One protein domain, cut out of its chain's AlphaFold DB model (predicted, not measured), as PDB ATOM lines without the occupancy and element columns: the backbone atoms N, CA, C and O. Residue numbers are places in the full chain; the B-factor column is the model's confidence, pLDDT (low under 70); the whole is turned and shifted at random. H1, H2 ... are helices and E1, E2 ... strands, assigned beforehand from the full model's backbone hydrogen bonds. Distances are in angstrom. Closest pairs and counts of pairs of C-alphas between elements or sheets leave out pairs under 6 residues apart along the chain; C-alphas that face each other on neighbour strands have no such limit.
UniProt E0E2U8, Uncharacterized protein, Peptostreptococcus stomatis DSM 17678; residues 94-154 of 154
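Overview. This is residues 94 to 154 of the 154 residues of an uncharacterized protein of Peptostreptococcus stomatis DSM 17678 (UniProt E0E2U8). Two helices, H1 and H2, run side by side the same way, and a short helix, H3, and a small ribbon of two antiparallel strands, E1 and E2, lie over one side of the pair. The printed part has 61 residues, with named elements in the order H1 E1 H2 H3 E2. Mostly helix, it is compact and rounded, with a radius of gyration of the C-alphas of 10.4 A and spans of 26 by 24 by 18 A.

Arrangement. H1, residues 99 to 111, touches H2, residues 125 to 137, at a shallow tilt of 22 degrees; their closest C-alphas, Leu 105 and Val 128, are 6.9 A apart. E1, residues 114 to 116, pairs with E2, residues 151 to 153; N 115 and O 152, 2.8 A apart, are within hydrogen-bond range. With residues 127 to 131 alone, H2 only just touches H3, residues 145 to 149, with 3 pairs of C-alphas within 8 A, the closest Ile 131 and Ile 147, 6.4 A. Every O i to N i+4 pair is within range in H1 and H2; H3 has 0 of 1, but 2 of 2 O i to N i+3.

Along the chain. H1 spans 18.5 A from C-alpha 99 at (33.581, -4.040, 39.359), E1 7.1 A, H2 18.3 A, H3 7.9 A, and E2 7.0 A to C-alpha 153 at (52.863, -14.994, 44.846).

Size, cuts and confidence. The farthest C-alphas, Ser 94 and Leu 154, are 28.0 A apart. The printed part has no cut and no long link, and no printed residue is under 70 in pLDDT.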
ATOM      1  N   SER A  94      28.952 -18.208  34.448       76.25
ATOM      2  CA  SER A  94      29.320 -17.559  33.178       76.25
ATOM      3  C   SER A  94      29.189 -16.033  33.199       76.25
ATOM      4  O   SER A  94      29.653 -15.364  32.273       76.25
ATOM      5  N   LYS A  95      28.573 -15.472  34.245       85.88
ATOM      6  CA  LYS A  95      28.432 -14.029  34.431       85.88
ATOM      7  C   LYS A  95      29.804 -13.437  34.752       85.88
ATOM      8  O   LYS A  95      30.462 -13.884  35.687       85.88
ATOM      9  N   LYS A  96      30.226 -12.429  33.983       90.81
ATOM     10  CA  LYS A  96      31.431 -11.650  34.301       90.81
ATOM     11  C   LYS A  96      31.307 -11.041  35.695       90.81
ATOM     12  O   LYS A  96      30.225 -10.561  36.038       90.81
ATOM     13  N   ALA A  97      32.407 -11.054  36.437       92.69
ATOM     14  CA  ALA A  97      32.478 -10.394  37.729       92.69
ATOM     15  C   ALA A  97      32.203  -8.894  37.577       92.69
ATOM     16  O   ALA A  97      32.704  -8.257  36.640       92.69
ATOM     17  N   ASP A  98      31.385  -8.339  38.467       92.69
ATOM     18  CA  ASP A  98      31.188  -6.899  38.505       92.69
ATOM     19  C   ASP A  98      32.399  -6.167  39.110       92.69
ATOM     20  O   ASP A  98      33.291  -6.754  39.727       92.69
ATOM     21  N   TYR A  99      32.456  -4.852  38.897       92.12
ATOM     22  CA  TYR A  99      33.581  -4.040  39.359       92.12
ATOM     23  C   TYR A  99      33.754  -4.073  40.885       92.12
ATOM     24  O   TYR A  99      34.879  -3.996  41.373       92.12
ATOM     25  N   THR A 100      32.661  -4.208  41.637       94.06
ATOM     26  CA  THR A 100      32.695  -4.243  43.103       94.06
ATOM     27  C   THR A 100      33.333  -5.540  43.588       94.06
ATOM     28  O   THR A 100      34.200  -5.488  44.461       94.06
ATOM     29  N   SER A 101      32.957  -6.680  43.001       94.69
ATOM     30  CA  SER A 101      33.584  -7.983  43.261       94.69
ATOM     31  C   SER A 101      35.081  -7.939  42.950       94.69
ATOM     32  O   SER A 101      35.904  -8.302  43.786       94.69
ATOM     33  N   ILE A 102      35.460  -7.396  41.787       95.44
ATOM     34  CA  ILE A 102      36.874  -7.269  41.400       95.44
ATOM     35  C   ILE A 102      37.656  -6.353  42.349       95.44
ATOM     36  O   ILE A 102      38.796  -6.656  42.700       95.44
ATOM     37  N   PHE A 103      37.069  -5.235  42.777       94.38
ATOM     38  CA  PHE A 103      37.724  -4.310  43.698       94.38
ATOM     39  C   PHE A 103      38.010  -4.963  45.059       94.38
ATOM     40  O   PHE A 103      39.122  -4.848  45.583       94.38
ATOM     41  N   LYS A 104      37.027  -5.687  45.607       95.50
ATOM     42  CA  LYS A 104      37.186  -6.452  46.852       95.50
ATOM     43  C   LYS A 104      38.263  -7.521  46.711       95.50
ATOM     44  O   LYS A 104      39.173  -7.571  47.535       95.50
ATOM     45  N   LEU A 105      38.219  -8.284  45.621       95.94
ATOM     46  CA  LEU A 105      39.203  -9.321  45.333       95.94
ATOM     47  C   LEU A 105      40.635  -8.767  45.287       95.94
ATOM     48  O   LEU A 105      41.536  -9.339  45.892       95.94
ATOM     49  N   ASN A 106      40.862  -7.642  44.604       94.06
ATOM     50  CA  ASN A 106      42.196  -7.035  44.517       94.06
ATOM     51  C   ASN A 106      42.735  -6.593  45.886       94.06
ATOM     52  O   ASN A 106      43.938  -6.699  46.139       94.06
ATOM     53  N   THR A 107      41.850  -6.112  46.762       94.56
ATOM     54  CA  THR A 107      42.208  -5.752  48.141       94.56
ATOM     55  C   THR A 107      42.668  -6.998  48.895       94.56
ATOM     56  O   THR A 107      43.787  -7.025  49.405       94.56
ATOM     57  N   LEU A 108      41.869  -8.069  48.848       95.12
ATOM     58  CA  LEU A 108      42.167  -9.335  49.519       95.12
ATOM     59  C   LEU A 108      43.464  -9.989  49.012       95.12
ATOM     60  O   LEU A 108      44.264 -10.479  49.807       95.12
ATOM     61  N   LEU A 109      43.696  -9.979  47.696       94.94
ATOM     62  CA  LEU A 109      44.926 -10.492  47.085       94.94
ATOM     63  C   LEU A 109      46.160  -9.757  47.613       94.94
ATOM     64  O   LEU A 109      47.124 -10.398  48.028       94.94
ATOM     65  N   THR A 110      46.096  -8.423  47.658       93.00
ATOM     66  CA  THR A 110      47.194  -7.580  48.156       93.00
ATOM     67  C   THR A 110      47.480  -7.862  49.629       93.00
ATOM     68  O   THR A 110      48.636  -8.054  50.004       93.00
ATOM     69  N   GLU A 111      46.437  -7.939  50.457       93.75
ATOM     70  CA  GLU A 111      46.550  -8.252  51.888       93.75
ATOM     71  C   GLU A 111      47.117  -9.656  52.138       93.75
ATOM     72  O   GLU A 111      47.838  -9.871  53.111       93.75
ATOM     73  N   SER A 112      46.838 -10.596  51.235       92.62
ATOM     74  CA  SER A 112      47.260 -11.996  51.345       92.62
ATOM     75  C   SER A 112      48.617 -12.291  50.688       92.62
ATOM     76  O   SER A 112      49.070 -13.433  50.730       92.62
ATOM     77  N   GLY A 113      49.279 -11.302  50.076       93.88
ATOM     78  CA  GLY A 113      50.577 -11.495  49.412       93.88
ATOM     79  C   GLY A 113      50.500 -12.191  48.045       93.88
ATOM     80  O   GLY A 113      51.482 -12.791  47.602       93.88
ATOM     81  N   TYR A 114      49.351 -12.122  47.374       95.19
ATOM     82  CA  TYR A 114      49.101 -12.756  46.081       95.19
ATOM     83  C   TYR A 114      48.772 -11.737  44.982       95.19
ATOM     84  O   TYR A 114      48.395 -10.595  45.232       95.19
ATOM     85  N   ASN A 115      48.871 -12.183  43.733       95.19
ATOM     86  CA  ASN A 115      48.462 -11.453  42.540       95.19
ATOM     87  C   ASN A 115      47.743 -12.386  41.553       95.19
ATOM     88  O   ASN A 115      47.868 -13.610  41.636       95.19
ATOM     89  N   LEU A 116      47.010 -11.809  40.599       95.62
ATOM     90  CA  LEU A 116      46.422 -12.558  39.495       95.62
ATOM     91  C   LEU A 116      47.433 -12.751  38.361       95.62
ATOM     92  O   LEU A 116      48.060 -11.801  37.895       95.62
ATOM     93  N   SER A 117      47.506 -13.969  37.833       95.19
ATOM     94  CA  SER A 117      48.266 -14.280  36.614       95.19
ATOM     95  C   SER A 117      47.539 -13.868  35.329       95.19
ATOM     96  O   SER A 117      48.131 -13.851  34.247       95.19
ATOM     97  N   ILE A 118      46.242 -13.554  35.429       93.38
ATOM     98  CA  ILE A 118      45.395 -13.115  34.321       93.38
ATOM     99  C   ILE A 118      44.710 -11.786  34.654       93.38
ATOM    100  O   ILE A 118      44.411 -11.517  35.816       93.38
ATOM    101  N   PRO A 119      44.377 -10.956  33.652       93.69
ATOM    102  CA  PRO A 119      43.610  -9.741  33.899       93.69
ATOM    103  C   PRO A 119      42.237 -10.033  34.525       93.69
ATOM    104  O   PRO A 119      41.462 -10.830  33.992       93.69
ATOM    105  N   ALA A 120      41.903  -9.313  35.599       93.06
ATOM    106  CA  ALA A 120      40.662  -9.482  36.361       93.06
ATOM    107  C   ALA A 120      39.377  -9.385  35.508       93.06
ATOM    108  O   ALA A 120      38.375 -10.025  35.805       93.06
ATOM    109  N   GLN A 121      39.417  -8.654  34.387       90.19
ATOM    110  CA  GLN A 121      38.303  -8.531  33.432       90.19
ATOM    111  C   GLN A 121      37.854  -9.855  32.781       90.19
ATOM    112  O   GLN A 121      36.799  -9.901  32.139       90.19
ATOM    113  N   TYR A 122      38.676 -10.906  32.874       92.38
ATOM    114  CA  TYR A 122      38.357 -12.239  32.362       92.38
ATOM    115  C   TYR A 122      37.710 -13.151  33.410       92.38
ATOM    116  O   TYR A 122      37.275 -14.245  33.050       92.38
ATOM    117  N   LEU A 123      37.627 -12.716  34.670       94.38
ATOM    118  CA  LEU A 123      37.012 -13.487  35.742       94.38
ATOM    119  C   LEU A 123      35.481 -13.438  35.654       94.38
ATOM    120  O   LEU A 123      34.866 -12.422  35.311       94.38
ATOM    121  N   THR A 124      34.861 -14.567  35.976       93.31
ATOM    122  CA  THR A 124      33.432 -14.650  36.290       93.31
ATOM    123  C   THR A 124      33.213 -14.424  37.786       93.31
ATOM    124  O   THR A 124      34.162 -14.538  38.556       93.31
ATOM    125  N   GLU A 125      31.980 -14.138  38.218       92.81
ATOM    126  CA  GLU A 125      31.664 -14.048  39.663       92.81
ATOM    127  C   GLU A 125      32.043 -15.349  40.387       92.81
ATOM    128  O   GLU A 125      32.657 -15.334  41.442       92.81
ATOM    129  N   TRP A 126      31.775 -16.496  39.755       92.38
ATOM    130  CA  TRP A 126      32.187 -17.793  40.287       92.38
ATOM    131  C   TRP A 126      33.706 -17.931  40.433       92.38
ATOM    132  O   TRP A 126      34.179 -18.540  41.391       92.38
ATOM    133  N   ASP A 127      34.477 -17.387  39.487       94.88
ATOM    134  CA  ASP A 127      35.934 -17.406  39.588       94.88
ATOM    135  C   ASP A 127      36.408 -16.533  40.756       94.88
ATOM    136  O   ASP A 127      37.319 -16.953  41.465       94.88
ATOM    137  N   VAL A 128      35.764 -15.383  40.999       95.56
ATOM    138  CA  VAL A 128      36.033 -14.535  42.173       95.56
ATOM    139  C   VAL A 128      35.767 -15.304  43.465       95.56
ATOM    140  O   VAL A 128      36.695 -15.458  44.253       95.56
ATOM    141  N   ASP A 129      34.580 -15.890  43.634       94.81
ATOM    142  CA  ASP A 129      34.237 -16.667  44.836       94.81
ATOM    143  C   ASP A 129      35.221 -17.814  45.097       94.81
ATOM    144  O   ASP A 129      35.563 -18.126  46.238       94.81
ATOM    145  N   CYS A 130      35.657 -18.496  44.032       95.44
ATOM    146  CA  CYS A 130      36.606 -19.595  44.163       95.44
ATOM    147  C   CYS A 130      38.002 -19.102  44.552       95.44
ATOM    148  O   CYS A 130      38.699 -19.808  45.281       95.44
ATOM    149  N   ILE A 131      38.420 -17.926  44.070       96.75
ATOM    150  CA  ILE A 131      39.680 -17.302  44.491       96.75
ATOM    151  C   ILE A 131      39.580 -16.881  45.957       96.75
ATOM    152  O   ILE A 131      40.458 -17.246  46.730       96.75
ATOM    153  N   GLU A 132      38.516 -16.182  46.354       95.31
ATOM    154  CA  GLU A 132      38.301 -15.754  47.743       95.31
ATOM    155  C   GLU A 132      38.340 -16.954  48.699       95.31
ATOM    156  O   GLU A 132      39.131 -16.973  49.643       95.31
ATOM    157  N   ARG A 133      37.608 -18.030  48.380       95.69
ATOM    158  CA  ARG A 133      37.636 -19.277  49.162       95.69
ATOM    159  C   ARG A 133      39.032 -19.886  49.254       95.69
ATOM    160  O   ARG A 133      39.405 -20.408  50.307       95.69
ATOM    161  N   PHE A 134      39.798 -19.866  48.166       96.06
ATOM    162  CA  PHE A 134      41.169 -20.364  48.189       96.06
ATOM    163  C   PHE A 134      42.061 -19.512  49.098       96.06
ATOM    164  O   PHE A 134      42.831 -20.082  49.867       96.06
ATOM    165  N   LEU A 135      41.937 -18.185  49.058       94.19
ATOM    166  CA  LEU A 135      42.713 -17.282  49.915       94.19
ATOM    167  C   LEU A 135      42.384 -17.488  51.402       94.19
ATOM    168  O   LEU A 135      43.284 -17.457  52.236       94.19
ATOM    169  N   GLU A 136      41.124 -17.775  51.731       92.94
ATOM    170  CA  GLU A 136      40.687 -18.035  53.107       92.94
ATOM    171  C   GLU A 136      41.087 -19.423  53.629       92.94
ATOM    172  O   GLU A 136      41.430 -19.580  54.800       92.94
ATOM    173  N   THR A 137      41.002 -20.455  52.783       94.00
ATOM    174  CA  THR A 137      41.065 -21.860  53.234       94.00
ATOM    175  C   THR A 137      42.299 -22.621  52.760       94.00
ATOM    176  O   THR A 137      42.545 -23.733  53.227       94.00
ATOM    177  N   GLY A 138      43.038 -22.084  51.789       92.44
ATOM    178  CA  GLY A 138      44.101 -22.787  51.071       92.44
ATOM    179  C   GLY A 138      43.607 -23.921  50.163       92.44
ATOM    180  O   GLY A 138      44.425 -24.636  49.584       92.44
ATOM    181  N   ASN A 139      42.290 -24.115  50.022       93.69
ATOM    182  CA  ASN A 139      41.703 -25.226  49.278       93.69
ATOM    183  C   ASN A 139      41.032 -24.768  47.983       93.69
ATOM    184  O   ASN A 139      40.478 -23.677  47.884       93.69
ATOM    185  N   ILE A 140      41.046 -25.654  46.988       95.62
ATOM    186  CA  ILE A 140      40.338 -25.471  45.718       95.62
ATOM    187  C   ILE A 140      39.338 -26.609  45.557       95.62
ATOM    188  O   ILE A 140      39.713 -27.779  45.678       95.62
ATOM    189  N   ASP A 141      38.088 -26.285  45.243       92.88
ATOM    190  CA  ASP A 141      37.037 -27.279  45.022       92.88
ATOM    191  C   ASP A 141      37.236 -28.071  43.724       92.88
ATOM    192  O   ASP A 141      37.844 -27.599  42.756       92.88
ATOM    193  N   ILE A 142      36.682 -29.285  43.685       93.56
ATOM    194  CA  ILE A 142      36.716 -30.137  42.490       93.56
ATOM    195  C   ILE A 142      36.037 -29.429  41.314       93.56
ATOM    196  O   ILE A 142      34.899 -28.976  41.413       93.56
ATOM    197  N   GLY A 143      36.727 -29.372  40.175       92.00
ATOM    198  CA  GLY A 143      36.253 -28.711  38.958       92.00
ATOM    199  C   GLY A 143      36.731 -27.271  38.799       92.00
ATOM    200  O   GLY A 143      36.652 -26.730  37.687       92.00
ATOM    201  N   ASN A 144      37.298 -26.689  39.858       94.44
ATOM    202  CA  ASN A 144      37.864 -25.344  39.873       94.44
ATOM    203  C   ASN A 144      39.390 -25.349  39.957       94.44
ATOM    204  O   ASN A 144      39.988 -24.317  40.232       94.44
ATOM    205  N   GLU A 145      40.059 -26.464  39.655       96.94
ATOM    206  CA  GLU A 145      41.521 -26.547  39.749       96.94
ATOM    207  C   GLU A 145      42.250 -25.460  38.936       96.94
ATOM    208  O   GLU A 145      43.357 -25.080  39.299       96.94
ATOM    209  N   LYS A 146      41.624 -24.893  37.891       94.62
ATOM    210  CA  LYS A 146      42.149 -23.736  37.138       94.62
ATOM    211  C   LYS A 146      42.561 -22.546  38.020       94.62
ATOM    212  O   LYS A 146      43.470 -21.820  37.625       94.62
ATOM    213  N   ILE A 147      41.930 -22.373  39.184       95.94
ATOM    214  CA  ILE A 147      42.198 -21.285  40.136       95.94
ATOM    215  C   ILE A 147      43.638 -21.341  40.650       95.94
ATOM    216  O   ILE A 147      44.259 -20.297  40.819       95.94
ATOM    217  N   TYR A 148      44.218 -22.541  40.756       95.75
ATOM    218  CA  TYR A 148      45.625 -22.725  41.115       95.75
ATOM    219  C   TYR A 148      46.563 -21.946  40.185       95.75
ATOM    220  O   TYR A 148      47.574 -21.414  40.621       95.75
ATOM    221  N   ASN A 149      46.215 -21.847  38.898       95.25
ATOM    222  CA  ASN A 149      47.011 -21.126  37.912       95.25
ATOM    223  C   ASN A 149      46.606 -19.654  37.770       95.25
ATOM    224  O   ASN A 149      47.270 -18.926  37.041       95.25
ATOM    225  N   TYR A 150      45.511 -19.212  38.391       95.31
ATOM    226  CA  TYR A 150      45.089 -17.808  38.365       95.31
ATOM    227  C   TYR A 150      45.818 -16.965  39.404       95.31
ATOM    228  O   TYR A 150      45.814 -15.748  39.275       95.31
ATOM    229  N   ILE A 151      46.439 -17.597  40.396       93.94
ATOM    230  CA  ILE A 151      47.020 -16.935  41.557       93.94
ATOM    231  C   ILE A 151      48.527 -17.177  41.568       93.94
ATOM    232  O   ILE A 151      48.991 -18.303  41.397       93.94
ATOM    233  N   THR A 152      49.294 -16.112  41.763       91.69
ATOM    234  CA  THR A 152      50.756 -16.135  41.877       91.69
ATOM    235  C   THR A 152      51.181 -15.370  43.118       91.69
ATOM    236  O   THR A 152      50.524 -14.402  43.487       91.69
ATOM    237  N   ASN A 153      52.285 -15.768  43.746       86.94
ATOM    238  CA  ASN A 153      52.863 -14.994  44.846       86.94
ATOM    239  C   ASN A 153      53.394 -13.650  44.321       86.94
ATOM    240  O   ASN A 153      53.871 -13.592  43.181       86.94
ATOM    241  N   LEU A 154      53.281 -12.599  45.140       74.50
ATOM    242  CA  LEU A 154      53.932 -11.305  44.901       74.50
ATOM    243  C   LEU A 154      55.458 -11.389  45.043       74.50
ATOM    244  O   LEU A 154      55.944 -12.217  45.849       74.50
TER     245      LEU A 154